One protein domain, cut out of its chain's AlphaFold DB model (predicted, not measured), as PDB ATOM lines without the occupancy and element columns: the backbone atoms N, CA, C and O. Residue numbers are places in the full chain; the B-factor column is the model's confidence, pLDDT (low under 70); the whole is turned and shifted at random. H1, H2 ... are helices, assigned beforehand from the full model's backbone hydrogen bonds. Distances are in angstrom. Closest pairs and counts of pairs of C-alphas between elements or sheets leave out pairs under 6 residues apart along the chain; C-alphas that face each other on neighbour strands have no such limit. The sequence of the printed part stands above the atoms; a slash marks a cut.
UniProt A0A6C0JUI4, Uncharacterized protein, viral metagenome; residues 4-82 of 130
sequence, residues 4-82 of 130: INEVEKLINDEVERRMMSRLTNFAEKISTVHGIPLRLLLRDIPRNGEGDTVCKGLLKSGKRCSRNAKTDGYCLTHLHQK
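What this domain is: This is residues 4 to 82 of the 130 residues of an uncharacterized protein of viral metagenome (UniProt A0A6C0JUI4). One long helix, H1, makes the long axis; after a sharp turn the short helix H2 folds back over its later part, and the unnamed stretch of residues 45 to 82 winds into a body of loops on the same side as H2. Residues 4 to 12 of H1 stick out free as an arm. The printed part has 79 residues with two named helices, H1 then H2, and no named strand; its class is all helix, though the helices hold 38 residues, under half. It is compact, with a radius of gyration of the C-alphas of 13.3 A, and elongated, spanning 45 by 27 by 18 A.

Where its parts are: H1, residues 4 to 34, starts at C-alpha 4 (15.485, -11.287, 62.653) and is 44.3 A long. H2, residues 38 to 44, ends at C-alpha 44 (19.584, -17.814, 30.433).

How they stand to each other: H1 touches H2 with residues 24 to 31 alone; the closest C-alphas, Ser 31 and Leu 38, are 5.3 A apart. They run opposite ways at a steep tilt of 46 degrees. Every O i to N i+4 pair in H1 and H2 is within hydrogen-bond range.

The domain as a whole: The printed part has no cut, and the link H1 to H2 is tight. Residues 47 to 52 have pLDDT under 70.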
ATOM      1  N   ILE A   4      16.497 -11.243  63.715       90.56
ATOM      2  CA  ILE A   4      15.485 -11.287  62.653       90.56
ATOM      3  C   ILE A   4      16.148 -11.253  61.269       90.56
ATOM      4  O   ILE A   4      15.789 -12.046  60.406       90.56
ATOM      5  N   ASN A   5      17.170 -10.412  61.089       87.81
ATOM      6  CA  ASN A   5      17.887 -10.293  59.817       87.81
ATOM      7  C   ASN A   5      18.698 -11.561  59.509       87.81
ATOM      8  O   ASN A   5      18.895 -11.917  58.351       87.81
ATOM      9  N   GLU A   6      19.194 -12.244  60.542       88.50
ATOM     10  CA  GLU A   6      19.963 -13.478  60.378       88.50
ATOM     11  C   GLU A   6      19.064 -14.661  60.000       88.50
ATOM     12  O   GLU A   6      19.394 -15.431  59.098       88.50
ATOM     13  N   VAL A   7      17.879 -14.748  60.608       91.88
ATOM     14  CA  VAL A   7      16.852 -15.727  60.227       91.88
ATOM     15  C   VAL A   7      16.336 -15.463  58.811       91.88
ATOM     16  O   VAL A   7      16.227 -16.397  58.020       91.88
ATOM     17  N   GLU A   8      16.070 -14.204  58.462       91.44
ATOM     18  CA  GLU A   8      15.650 -13.810  57.113       91.44
ATOM     19  C   GLU A   8      16.683 -14.223  56.058       91.44
ATOM     20  O   GLU A   8      16.331 -14.816  55.036       91.44
ATOM     21  N   LYS A   9      17.972 -13.999  56.334       87.50
ATOM     22  CA  LYS A   9      19.059 -14.424  55.451       87.50
ATOM     23  C   LYS A   9      19.079 -15.941  55.250       87.50
ATOM     24  O   LYS A   9      19.148 -16.393  54.112       87.50
ATOM     25  N   LEU A  10      18.975 -16.724  56.325       88.31
ATOM     26  CA  LEU A  10      18.964 -18.190  56.237       88.31
ATOM     27  C   LEU A  10      17.783 -18.717  55.412       88.31
ATOM     28  O   LEU A  10      17.939 -19.669  54.645       88.31
ATOM     29  N   ILE A  11      16.609 -18.096  55.553       90.25
ATOM     30  CA  ILE A  11      15.421 -18.451  54.772       90.25
ATOM     31  C   ILE A  11      15.651 -18.135  53.294       90.25
ATOM     32  O   ILE A  11      15.430 -19.004  52.448       90.25
ATOM     33  N   ASN A  12      16.124 -16.928  52.982       87.25
ATOM     34  CA  ASN A  12      16.392 -16.513  51.608       87.25
ATOM     35  C   ASN A  12      17.445 -17.409  50.940       87.25
ATOM     36  O   ASN A  12      17.216 -17.896  49.834       87.25
ATOM     37  N   ASP A  13      18.539 -17.721  51.638       84.12
ATOM     38  CA  ASP A  13      19.599 -18.602  51.133       84.12
ATOM     39  C   ASP A  13      19.057 -20.008  50.797       84.12
ATOM     40  O   ASP A  13      19.376 -20.582  49.749       84.12
ATOM     41  N   GLU A  14      18.196 -20.575  51.649       87.75
ATOM     42  CA  GLU A  14      17.596 -21.895  51.422       87.75
ATOM     43  C   GLU A  14      16.559 -21.888  50.287       87.75
ATOM     44  O   GLU A  14      16.501 -22.837  49.491       87.75
ATOM     45  N   VAL A  15      15.748 -20.831  50.181       89.38
ATOM     46  CA  VAL A  15      14.784 -20.650  49.085       89.38
ATOM     47  C   VAL A  15      15.518 -20.574  47.751       89.38
ATOM     48  O   VAL A  15      15.193 -21.334  46.831       89.38
ATOM     49  N   GLU A  16      16.556 -19.744  47.667       84.19
ATOM     50  CA  GLU A  16      17.357 -19.586  46.455       84.19
ATOM     51  C   GLU A  16      18.055 -20.886  46.061       84.19
ATOM     52  O   GLU A  16      18.013 -21.309  44.901       84.19
ATOM     53  N   ARG A  17      18.613 -21.610  47.037       83.25
ATOM     54  CA  ARG A  17      19.233 -22.917  46.795       83.25
ATOM     55  C   ARG A  17      18.241 -23.919  46.198       83.25
ATOM     56  O   ARG A  17      18.573 -24.626  45.238       83.25
ATOM     57  N   ARG A  18      17.017 -23.999  46.734       88.00
ATOM     58  CA  ARG A  18      15.968 -24.902  46.216       88.00
ATOM     59  C   ARG A  18      15.489 -24.485  44.832       88.00
ATOM     60  O   ARG A  18      15.313 -25.349  43.971       88.00
ATOM     61  N   MET A  19      15.292 -23.189  44.608       87.88
ATOM     62  CA  MET A  19      14.871 -22.658  43.315       87.88
ATOM     63  C   MET A  19      15.923 -22.948  42.242       87.88
ATOM     64  O   MET A  19      15.599 -23.515  41.198       87.88
ATOM     65  N   MET A  20      17.196 -22.682  42.537       84.69
ATOM     66  CA  MET A  20      18.312 -22.949  41.632       84.69
ATOM     67  C   MET A  20      18.426 -24.437  41.269       84.69
ATOM     68  O   MET A  20      18.658 -24.787  40.106       84.69
ATOM     69  N   SER A  21      18.220 -25.333  42.239       86.88
ATOM     70  CA  SER A  21      18.197 -26.779  41.992       86.88
ATOM     71  C   SER A  21      17.057 -27.179  41.046       86.88
ATOM     72  O   SER A  21      17.288 -27.899  40.073       86.88
ATOM     73  N   ARG A  22      15.842 -26.655  41.262       90.81
ATOM     74  CA  ARG A  22      14.684 -26.918  40.388       90.81
ATOM     75  C   ARG A  22      14.902 -26.406  38.966       90.81
ATOM     76  O   ARG A  22      14.635 -27.143  38.020       90.81
ATOM     77  N   LEU A  23      15.423 -25.188  38.817       89.62
ATOM     78  CA  LEU A  23      15.729 -24.590  37.514       89.62
ATOM     79  C   LEU A  23      16.798 -25.384  36.758       89.62
ATOM     80  O   LEU A  23      16.662 -25.602  35.559       89.62
ATOM     81  N   THR A  24      17.819 -25.884  37.460       88.44
ATOM     82  CA  THR A  24      18.852 -26.745  36.858       88.44
ATOM     83  C   THR A  24      18.252 -28.042  36.331       88.44
ATOM     84  O   THR A  24      18.449 -28.375  35.169       88.44
ATOM     85  N   ASN A  25      17.463 -28.739  37.154       91.94
ATOM     86  CA  ASN A  25      16.816 -29.987  36.746       91.94
ATOM     87  C   ASN A  25      15.861 -29.769  35.564       91.94
ATOM     88  O   ASN A  25      15.732 -30.622  34.688       91.94
ATOM     89  N   PHE A  26      15.175 -28.627  35.532       93.31
ATOM     90  CA  PHE A  26      14.307 -28.265  34.419       93.31
ATOM     91  C   PHE A  26      15.104 -27.986  33.138       93.31
ATOM     92  O   PHE A  26      14.749 -28.504  32.082       93.31
ATOM     93  N   ALA A  27      16.217 -27.256  33.232       92.19
ATOM     94  CA  ALA A  27      17.121 -27.025  32.107       92.19
ATOM     95  C   ALA A  27      17.707 -28.339  31.562       92.19
ATOM     96  O   ALA A  27      17.782 -28.522  30.350       92.19
ATOM     97  N   GLU A  28      18.065 -29.285  32.433       92.38
ATOM     98  CA  GLU A  28      18.514 -30.621  32.023       92.38
ATOM     99  C   GLU A  28      17.427 -31.370  31.244       92.38
ATOM    100  O   GLU A  28      17.704 -31.893  30.168       92.38
ATOM    101  N   LYS A  29      16.176 -31.349  31.723       94.81
ATOM    102  CA  LYS A  29      15.037 -31.947  31.005       94.81
ATOM    103  C   LYS A  29      14.794 -31.295  29.647       94.81
ATOM    104  O   LYS A  29      14.548 -31.994  28.672       94.81
ATOM    105  N   ILE A  30      14.867 -29.968  29.560       95.25
ATOM    106  CA  ILE A  30      14.709 -29.273  28.276       95.25
ATOM    107  C   ILE A  30      15.835 -29.667  27.321       95.25
ATOM    108  O   ILE A  30      15.585 -29.905  26.141       95.25
ATOM    109  N   SER A  31      17.068 -29.759  27.823       94.38
ATOM    110  CA  SER A  31      18.220 -30.134  27.009       94.38
ATOM    111  C   SER A  31      18.051 -31.525  26.401       94.38
ATOM    112  O   SER A  31      18.307 -31.700  25.210       94.38
ATOM    113  N   THR A  32      17.558 -32.490  27.182       92.62
ATOM    114  CA  THR A  32      17.338 -33.857  26.700       92.62
ATOM    115  C   THR A  32      16.139 -33.975  25.765       92.62
ATOM    116  O   THR A  32      16.233 -34.678  24.765       92.62
ATOM    117  N   VAL A  33      15.030 -33.286  26.048       95.94
ATOM    118  CA  VAL A  33      13.799 -33.384  25.244       95.94
ATOM    119  C   VAL A  33      13.913 -32.630  23.920       95.94
ATOM    120  O   VAL A  33      13.474 -33.129  22.889       95.94
ATOM    121  N   HIS A  34      14.496 -31.431  23.933       93.88
ATOM    122  CA  HIS A  34      14.503 -30.537  22.771       93.88
ATOM    123  C   HIS A  34      15.851 -30.496  22.038       93.88
ATOM    124  O   HIS A  34      15.989 -29.763  21.062       93.88
ATOM    125  N   GLY A  35      16.865 -31.229  22.512       90.88
ATOM    126  CA  GLY A  35      18.209 -31.222  21.924       90.88
ATOM    127  C   GLY A  35      18.934 -29.876  22.050       90.88
ATOM    128  O   GLY A  35      19.929 -29.634  21.369       90.88
ATOM    129  N   ILE A  36      18.446 -28.979  22.913       93.00
ATOM    130  CA  ILE A  36      19.054 -27.666  23.133       93.00
ATOM    131  C   ILE A  36      20.293 -27.850  24.020       93.00
ATOM    132  O   ILE A  36      20.192 -28.473  25.079       93.00
ATOM    133  N   PRO A  37      21.464 -27.295  23.663       91.06
ATOM    134  CA  PRO A  37      22.649 -27.392  24.506       91.06
ATOM    135  C   PRO A  37      22.404 -26.831  25.914       91.06
ATOM    136  O   PRO A  37      22.097 -25.648  26.072       91.06
ATOM    137  N   LEU A  38      22.630 -27.650  26.950       91.75
ATOM    138  CA  LEU A  38      22.422 -27.274  28.357       91.75
ATOM    139  C   LEU A  38      23.148 -25.976  28.744       91.75
ATOM    140  O   LEU A  38      22.643 -25.186  29.537       91.75
ATOM    141  N   ARG A  39      24.313 -25.707  28.140       90.00
ATOM    142  CA  ARG A  39      25.087 -24.477  28.365       90.00
ATOM    143  C   ARG A  39      24.290 -23.212  28.033       90.00
ATOM    144  O   ARG A  39      24.471 -22.204  28.709       90.00
ATOM    145  N   LEU A  40      23.459 -23.249  26.990       90.12
ATOM    146  CA  LEU A  40      22.621 -22.112  26.606       90.12
ATOM    147  C   LEU A  40      21.528 -21.898  27.650       90.12
ATOM    148  O   LEU A  40      21.385 -20.797  28.165       90.12
ATOM    149  N   LEU A  41      20.861 -22.978  28.052       91.56
ATOM    150  CA  LEU A  41      19.787 -22.935  29.042       91.56
ATOM    151  C   LEU A  41      20.278 -22.419  30.400       91.56
ATOM    152  O   LEU A  41      19.652 -21.546  30.989       91.56
ATOM    153  N   LEU A  42      21.431 -22.900  30.882       89.50
ATOM    154  CA  LEU A  42      22.013 -22.453  32.155       89.50
ATOM    155  C   LEU A  42      22.442 -20.983  32.144       89.50
ATOM    156  O   LEU A  42      22.461 -20.339  33.192       89.50
ATOM    157  N   ARG A  43      22.810 -20.455  30.974       86.81
ATOM    158  CA  ARG A  43      23.180 -19.048  30.809       86.81
ATOM    159  C   ARG A  43      21.970 -18.130  30.948       86.81
ATOM    160  O   ARG A  43      22.106 -17.052  31.518       86.81
ATOM    161  N   ASP A  44      20.823 -18.586  30.465       86.44
ATOM    162  CA  ASP A  44      19.584 -17.814  30.433       86.44
ATOM    163  C   ASP A  44      18.810 -17.890  31.766       86.44
ATOM    164  O   ASP A  44      17.831 -17.172  31.956       86.44
ATOM    165  N   ILE A  45      19.268 -18.710  32.727       84.88
ATOM    166  CA  ILE A  45      18.724 -18.722  34.092       84.88
ATOM    167  C   ILE A  45      18.921 -17.331  34.727       84.88
ATOM    168  O   ILE A  45      20.068 -16.853  34.797       84.88
ATOM    169  N   PRO A  46      17.829 -16.691  35.200       75.44
ATOM    170  CA  PRO A  46      17.876 -15.358  35.774       75.44
ATOM    171  C   PRO A  46      18.749 -15.316  37.027       75.44
ATOM    172  O   PRO A  46      19.011 -16.320  37.690       75.44
ATOM    173  N   ARG A  47      19.255 -14.116  37.299       69.06
ATOM    174  CA  ARG A  47      20.082 -13.824  38.462       69.06
ATOM    175  C   ARG A  47      19.152 -13.417  39.599       69.06
ATOM    176  O   ARG A  47      18.572 -12.335  39.560       69.06
ATOM    177  N   ASN A  48      18.983 -14.294  40.574       57.94
ATOM    178  CA  ASN A  48      18.115 -14.038  41.711       57.94
ATOM    179  C   ASN A  48      18.946 -13.338  42.804       57.94
ATOM    180  O   ASN A  48      19.560 -13.988  43.646       57.94
ATOM    181  N   GLY A  49      19.048 -12.009  42.745       55.09
ATOM    182  CA  GLY A  49      19.720 -11.208  43.780       55.09
ATOM    183  C   GLY A  49      21.258 -11.294  43.816       55.09
ATOM    184  O   GLY A  49      21.910 -11.734  42.868       55.09
ATOM    185  N   GLU A  50      21.849 -10.814  44.918       49.44
ATOM    186  CA  GLU A  50      23.306 -10.638  45.101       49.44
ATOM    187  C   GLU A  50      24.107 -11.949  45.237       49.44
ATOM    188  O   GLU A  50      25.336 -11.930  45.312       49.44
ATOM    189  N   GLY A  51      23.444 -13.103  45.214       52.44
ATOM    190  CA  GLY A  51      24.070 -14.403  45.405       52.44
ATOM    191  C   GLY A  51      23.914 -15.312  44.196       52.44
ATOM    192  O   GLY A  51      23.098 -16.229  44.222       52.44
ATOM    193  N   ASP A  52      24.762 -15.166  43.172       57.78
ATOM    194  CA  ASP A  52      25.035 -16.319  42.304       57.78
ATOM    195  C   ASP A  52      25.794 -17.360  43.133       57.78
ATOM    196  O   ASP A  52      27.024 -17.439  43.128       57.78
ATOM    197  N   THR A  53      25.069 -18.174  43.886       70.50
ATOM    198  CA  THR A  53      25.706 -19.167  44.747       70.50
ATOM    199  C   THR A  53      26.327 -20.293  43.939       70.50
ATOM    200  O   THR A  53      27.204 -20.964  44.456       70.50
ATOM    201  N   VAL A  54      25.939 -20.500  42.672       84.38
ATOM    202  CA  VAL A  54      26.382 -21.655  41.875       84.38
ATOM    203  C   VAL A  54      26.729 -21.270  40.441       84.38
ATOM    204  O   VAL A  54      25.936 -20.677  39.711       84.38
ATOM    205  N   CYS A  55      27.901 -21.707  39.999       89.38
ATOM    206  CA  CYS A  55      28.424 -21.490  38.663       89.38
ATOM    207  C   CYS A  55      27.467 -21.997  37.563       89.38
ATOM    208  O   CYS A  55      26.959 -23.118  37.610       89.38
ATOM    209  N   LYS A  56      27.269 -21.173  36.528       89.12
ATOM    210  CA  LYS A  56      26.499 -21.473  35.305       89.12
ATOM    211  C   LYS A  56      27.281 -22.298  34.272       89.12
ATOM    212  O   LYS A  56      26.760 -22.638  33.214       89.12
ATOM    213  N   GLY A  57      28.548 -22.594  34.554       91.00
ATOM    214  CA  GLY A  57      29.419 -23.354  33.666       91.00
ATOM    215  C   GLY A  57      29.148 -24.856  33.695       91.00
ATOM    216  O   GLY A  57      28.643 -25.391  34.683       91.00
ATOM    217  N   LEU A  58      29.543 -25.539  32.626       93.06
ATOM    218  CA  LEU A  58      29.507 -26.991  32.493       93.06
ATOM    219  C   LEU A  58      30.889 -27.604  32.702       93.06
ATOM    220  O   LEU A  58      31.891 -27.095  32.195       93.06
ATOM    221  N   LEU A  59      30.918 -28.742  33.394       91.88
ATOM    222  CA  LEU A  59      32.070 -29.634  33.416       91.88
ATOM    223  C   LEU A  59      32.250 -30.307  32.049       91.88
ATOM    224  O   LEU A  59      31.323 -30.401  31.249       91.88
ATOM    225  N   LYS A  60      33.431 -30.899  31.838       88.88
ATOM    226  CA  LYS A  60      33.708 -31.772  30.683       88.88
ATOM    227  C   LYS A  60      32.738 -32.958  30.576       88.88
ATOM    228  O   LYS A  60      32.510 -33.452  29.484       88.88
ATOM    229  N   SER A  61      32.150 -33.385  31.696       86.62
ATOM    230  CA  SER A  61      31.115 -34.427  31.745       86.62
ATOM    231  C   SER A  61      29.735 -33.965  31.260       86.62
ATOM    232  O   SER A  61      28.807 -34.764  31.250       86.62
ATOM    233  N   GLY A  62      29.563 -32.684  30.916       85.50
ATOM    234  CA  GLY A  62      28.283 -32.118  30.484       85.50
ATOM    235  C   GLY A  62      27.338 -31.728  31.625       85.50
ATOM    236  O   GLY A  62      26.292 -31.149  31.362       85.50
ATOM    237  N   LYS A  63      27.706 -31.984  32.888       89.06
ATOM    238  CA  LYS A  63      26.925 -31.571  34.067       89.06
ATOM    239  C   LYS A  63      27.233 -30.135  34.487       89.06
ATOM    240  O   LYS A  63      28.340 -29.639  34.258       89.06
ATOM    241  N   ARG A  64      26.281 -29.485  35.166       88.69
ATOM    242  CA  ARG A  64      26.481 -28.159  35.770       88.69
ATOM    243  C   ARG A  64      27.579 -28.184  36.833       88.69
ATOM    244  O   ARG A  64      27.719 -29.132  37.604       88.69
ATOM    245  N   CYS A  65      28.351 -27.107  36.891       90.75
ATOM    246  CA  CYS A  65      29.347 -26.884  37.923       90.75
ATOM    247  C   CYS A  65      28.705 -26.612  39.287       90.75
ATOM    248  O   CYS A  65      27.875 -25.724  39.417       90.75
ATOM    249  N   SER A  66      29.147 -27.342  40.311       87.56
ATOM    250  CA  SER A  66      28.701 -27.178  41.701       87.56
ATOM    251  C   SER A  66      29.459 -26.099  42.483       87.56
ATOM    252  O   SER A  66      29.118 -25.830  43.628       87.56
ATOM    253  N   ARG A  67      30.506 -25.494  41.903       89.38
ATOM    254  CA  ARG A  67      31.298 -24.449  42.573       89.38
ATOM    255  C   ARG A  67      30.551 -23.128  42.611       89.38
ATOM    256  O   ARG A  67      29.813 -22.817  41.678       89.38
ATOM    257  N   ASN A  68      30.860 -22.309  43.609       86.44
ATOM    258  CA  ASN A  68      30.277 -20.980  43.713       86.44
ATOM    259  C   ASN A  68      30.723 -20.072  42.568       86.44
ATOM    260  O   ASN A  68      31.875 -20.135  42.111       86.44
ATOM    261  N   ALA A  69      29.803 -19.236  42.091       87.25
ATOM    262  CA  ALA A  69      30.170 -18.198  41.152       87.25
ATOM    263  C   ALA A  69      30.950 -17.098  41.880       87.25
ATOM    264  O   ALA A  69      30.717 -16.809  43.049       87.25
ATOM    265  N   LYS A  70      31.903 -16.500  41.170       85.75
ATOM    266  CA  LYS A  70      32.662 -15.336  41.640       85.75
ATOM    267  C   LYS A  70      32.436 -14.121  40.753       85.75
ATOM    268  O   LYS A  70      32.460 -12.998  41.235       85.75
ATOM    269  N   THR A  71      32.229 -14.341  39.457       84.94
ATOM    270  CA  THR A  71      32.138 -13.266  38.469       84.94
ATOM    271  C   THR A  71      31.069 -13.621  37.452       84.94
ATOM    272  O   THR A  71      31.178 -14.655  36.795       84.94
ATOM    273  N   ASP A  72      30.044 -12.775  37.339       83.00
ATOM    274  CA  ASP A  72      28.987 -12.882  36.320       83.00
ATOM    275  C   ASP A  72      28.290 -14.262  36.268       83.00
ATOM    276  O   ASP A  72      28.019 -14.821  35.209       83.00
ATOM    277  N   GLY A  73      28.073 -14.892  37.426       85.44
ATOM    278  CA  GLY A  73      27.491 -16.237  37.496       85.44
ATOM    279  C   GLY A  73      28.446 -17.380  37.146       85.44
ATOM    280  O   GLY A  73      28.031 -18.538  37.113       85.44
ATOM    281  N   TYR A  74      29.741 -17.118  36.946       89.25
ATOM    282  CA  TYR A  74      30.761 -18.133  36.683       89.25
ATOM    283  C   TYR A  74      31.817 -18.210  37.791       89.25
ATOM    284  O   TYR A  74      32.165 -17.226  38.446       89.25
ATOM    285  N   CYS A  75      32.357 -19.411  38.005       91.62
ATOM    286  CA  CYS A  75      33.591 -19.587  38.764       91.62
ATOM    287  C   CYS A  75      34.801 -19.237  37.883       91.62
ATOM    288  O   CYS A  75      34.704 -19.216  36.655       91.62
ATOM    289  N   LEU A  76      35.966 -19.045  38.504       90.75
ATOM    290  CA  LEU A  76      37.192 -18.632  37.806       90.75
ATOM    291  C   LEU A  76      37.592 -19.570  36.656       90.75
ATOM    292  O   LEU A  76      38.137 -19.116  35.659       90.75
ATOM    293  N   THR A  77      37.280 -20.868  36.749       92.31
ATOM    294  CA  THR A  77      37.636 -21.834  35.697       92.31
ATOM    295  C   THR A  77      36.641 -21.881  34.542       92.31
ATOM    296  O   THR A  77      36.974 -22.413  33.493       92.31
ATOM    297  N   HIS A  78      35.418 -21.380  34.721       92.88
ATOM    298  CA  HIS A  78      34.376 -21.404  33.687       92.88
ATOM    299  C   HIS A  78      34.021 -20.009  33.175       92.88
ATOM    300  O   HIS A  78      33.062 -19.868  32.424       92.88
ATOM    301  N   LEU A  79      34.802 -18.984  33.520       89.75
ATOM    302  CA  LEU A  79      34.585 -17.622  33.036       89.75
ATOM    303  C   LEU A  79      34.622 -17.539  31.501       89.75
ATOM    304  O   LEU A  79      33.865 -16.782  30.905       89.75
ATOM    305  N   HIS A  80      35.429 -18.384  30.851       88.12
ATOM    306  CA  HIS A  80      35.487 -18.503  29.389       88.12
ATOM    307  C   HIS A  80      34.167 -18.990  28.758       88.12
ATOM    308  O   HIS A  80      33.989 -18.914  27.544       88.12
ATOM    309  N   GLN A  81      33.249 -19.550  29.556       88.62
ATOM    310  CA  GLN A  81      31.977 -20.075  29.069       88.62
ATOM    311  C   GLN A  81      30.872 -19.018  28.991       88.62
ATOM    312  O   GLN A  81      29.792 -19.332  28.472       88.62
ATOM    313  N   LYS A  82      31.143 -17.792  29.453       85.06
ATOM    314  CA  LYS A  82      30.231 -16.650  29.354       85.06
ATOM    315  C   LYS A  82      29.831 -16.355  27.904       85.06
ATOM    316  O   LYS A  82      30.485 -16.802  26.958       85.06
TER     317      LYS A  82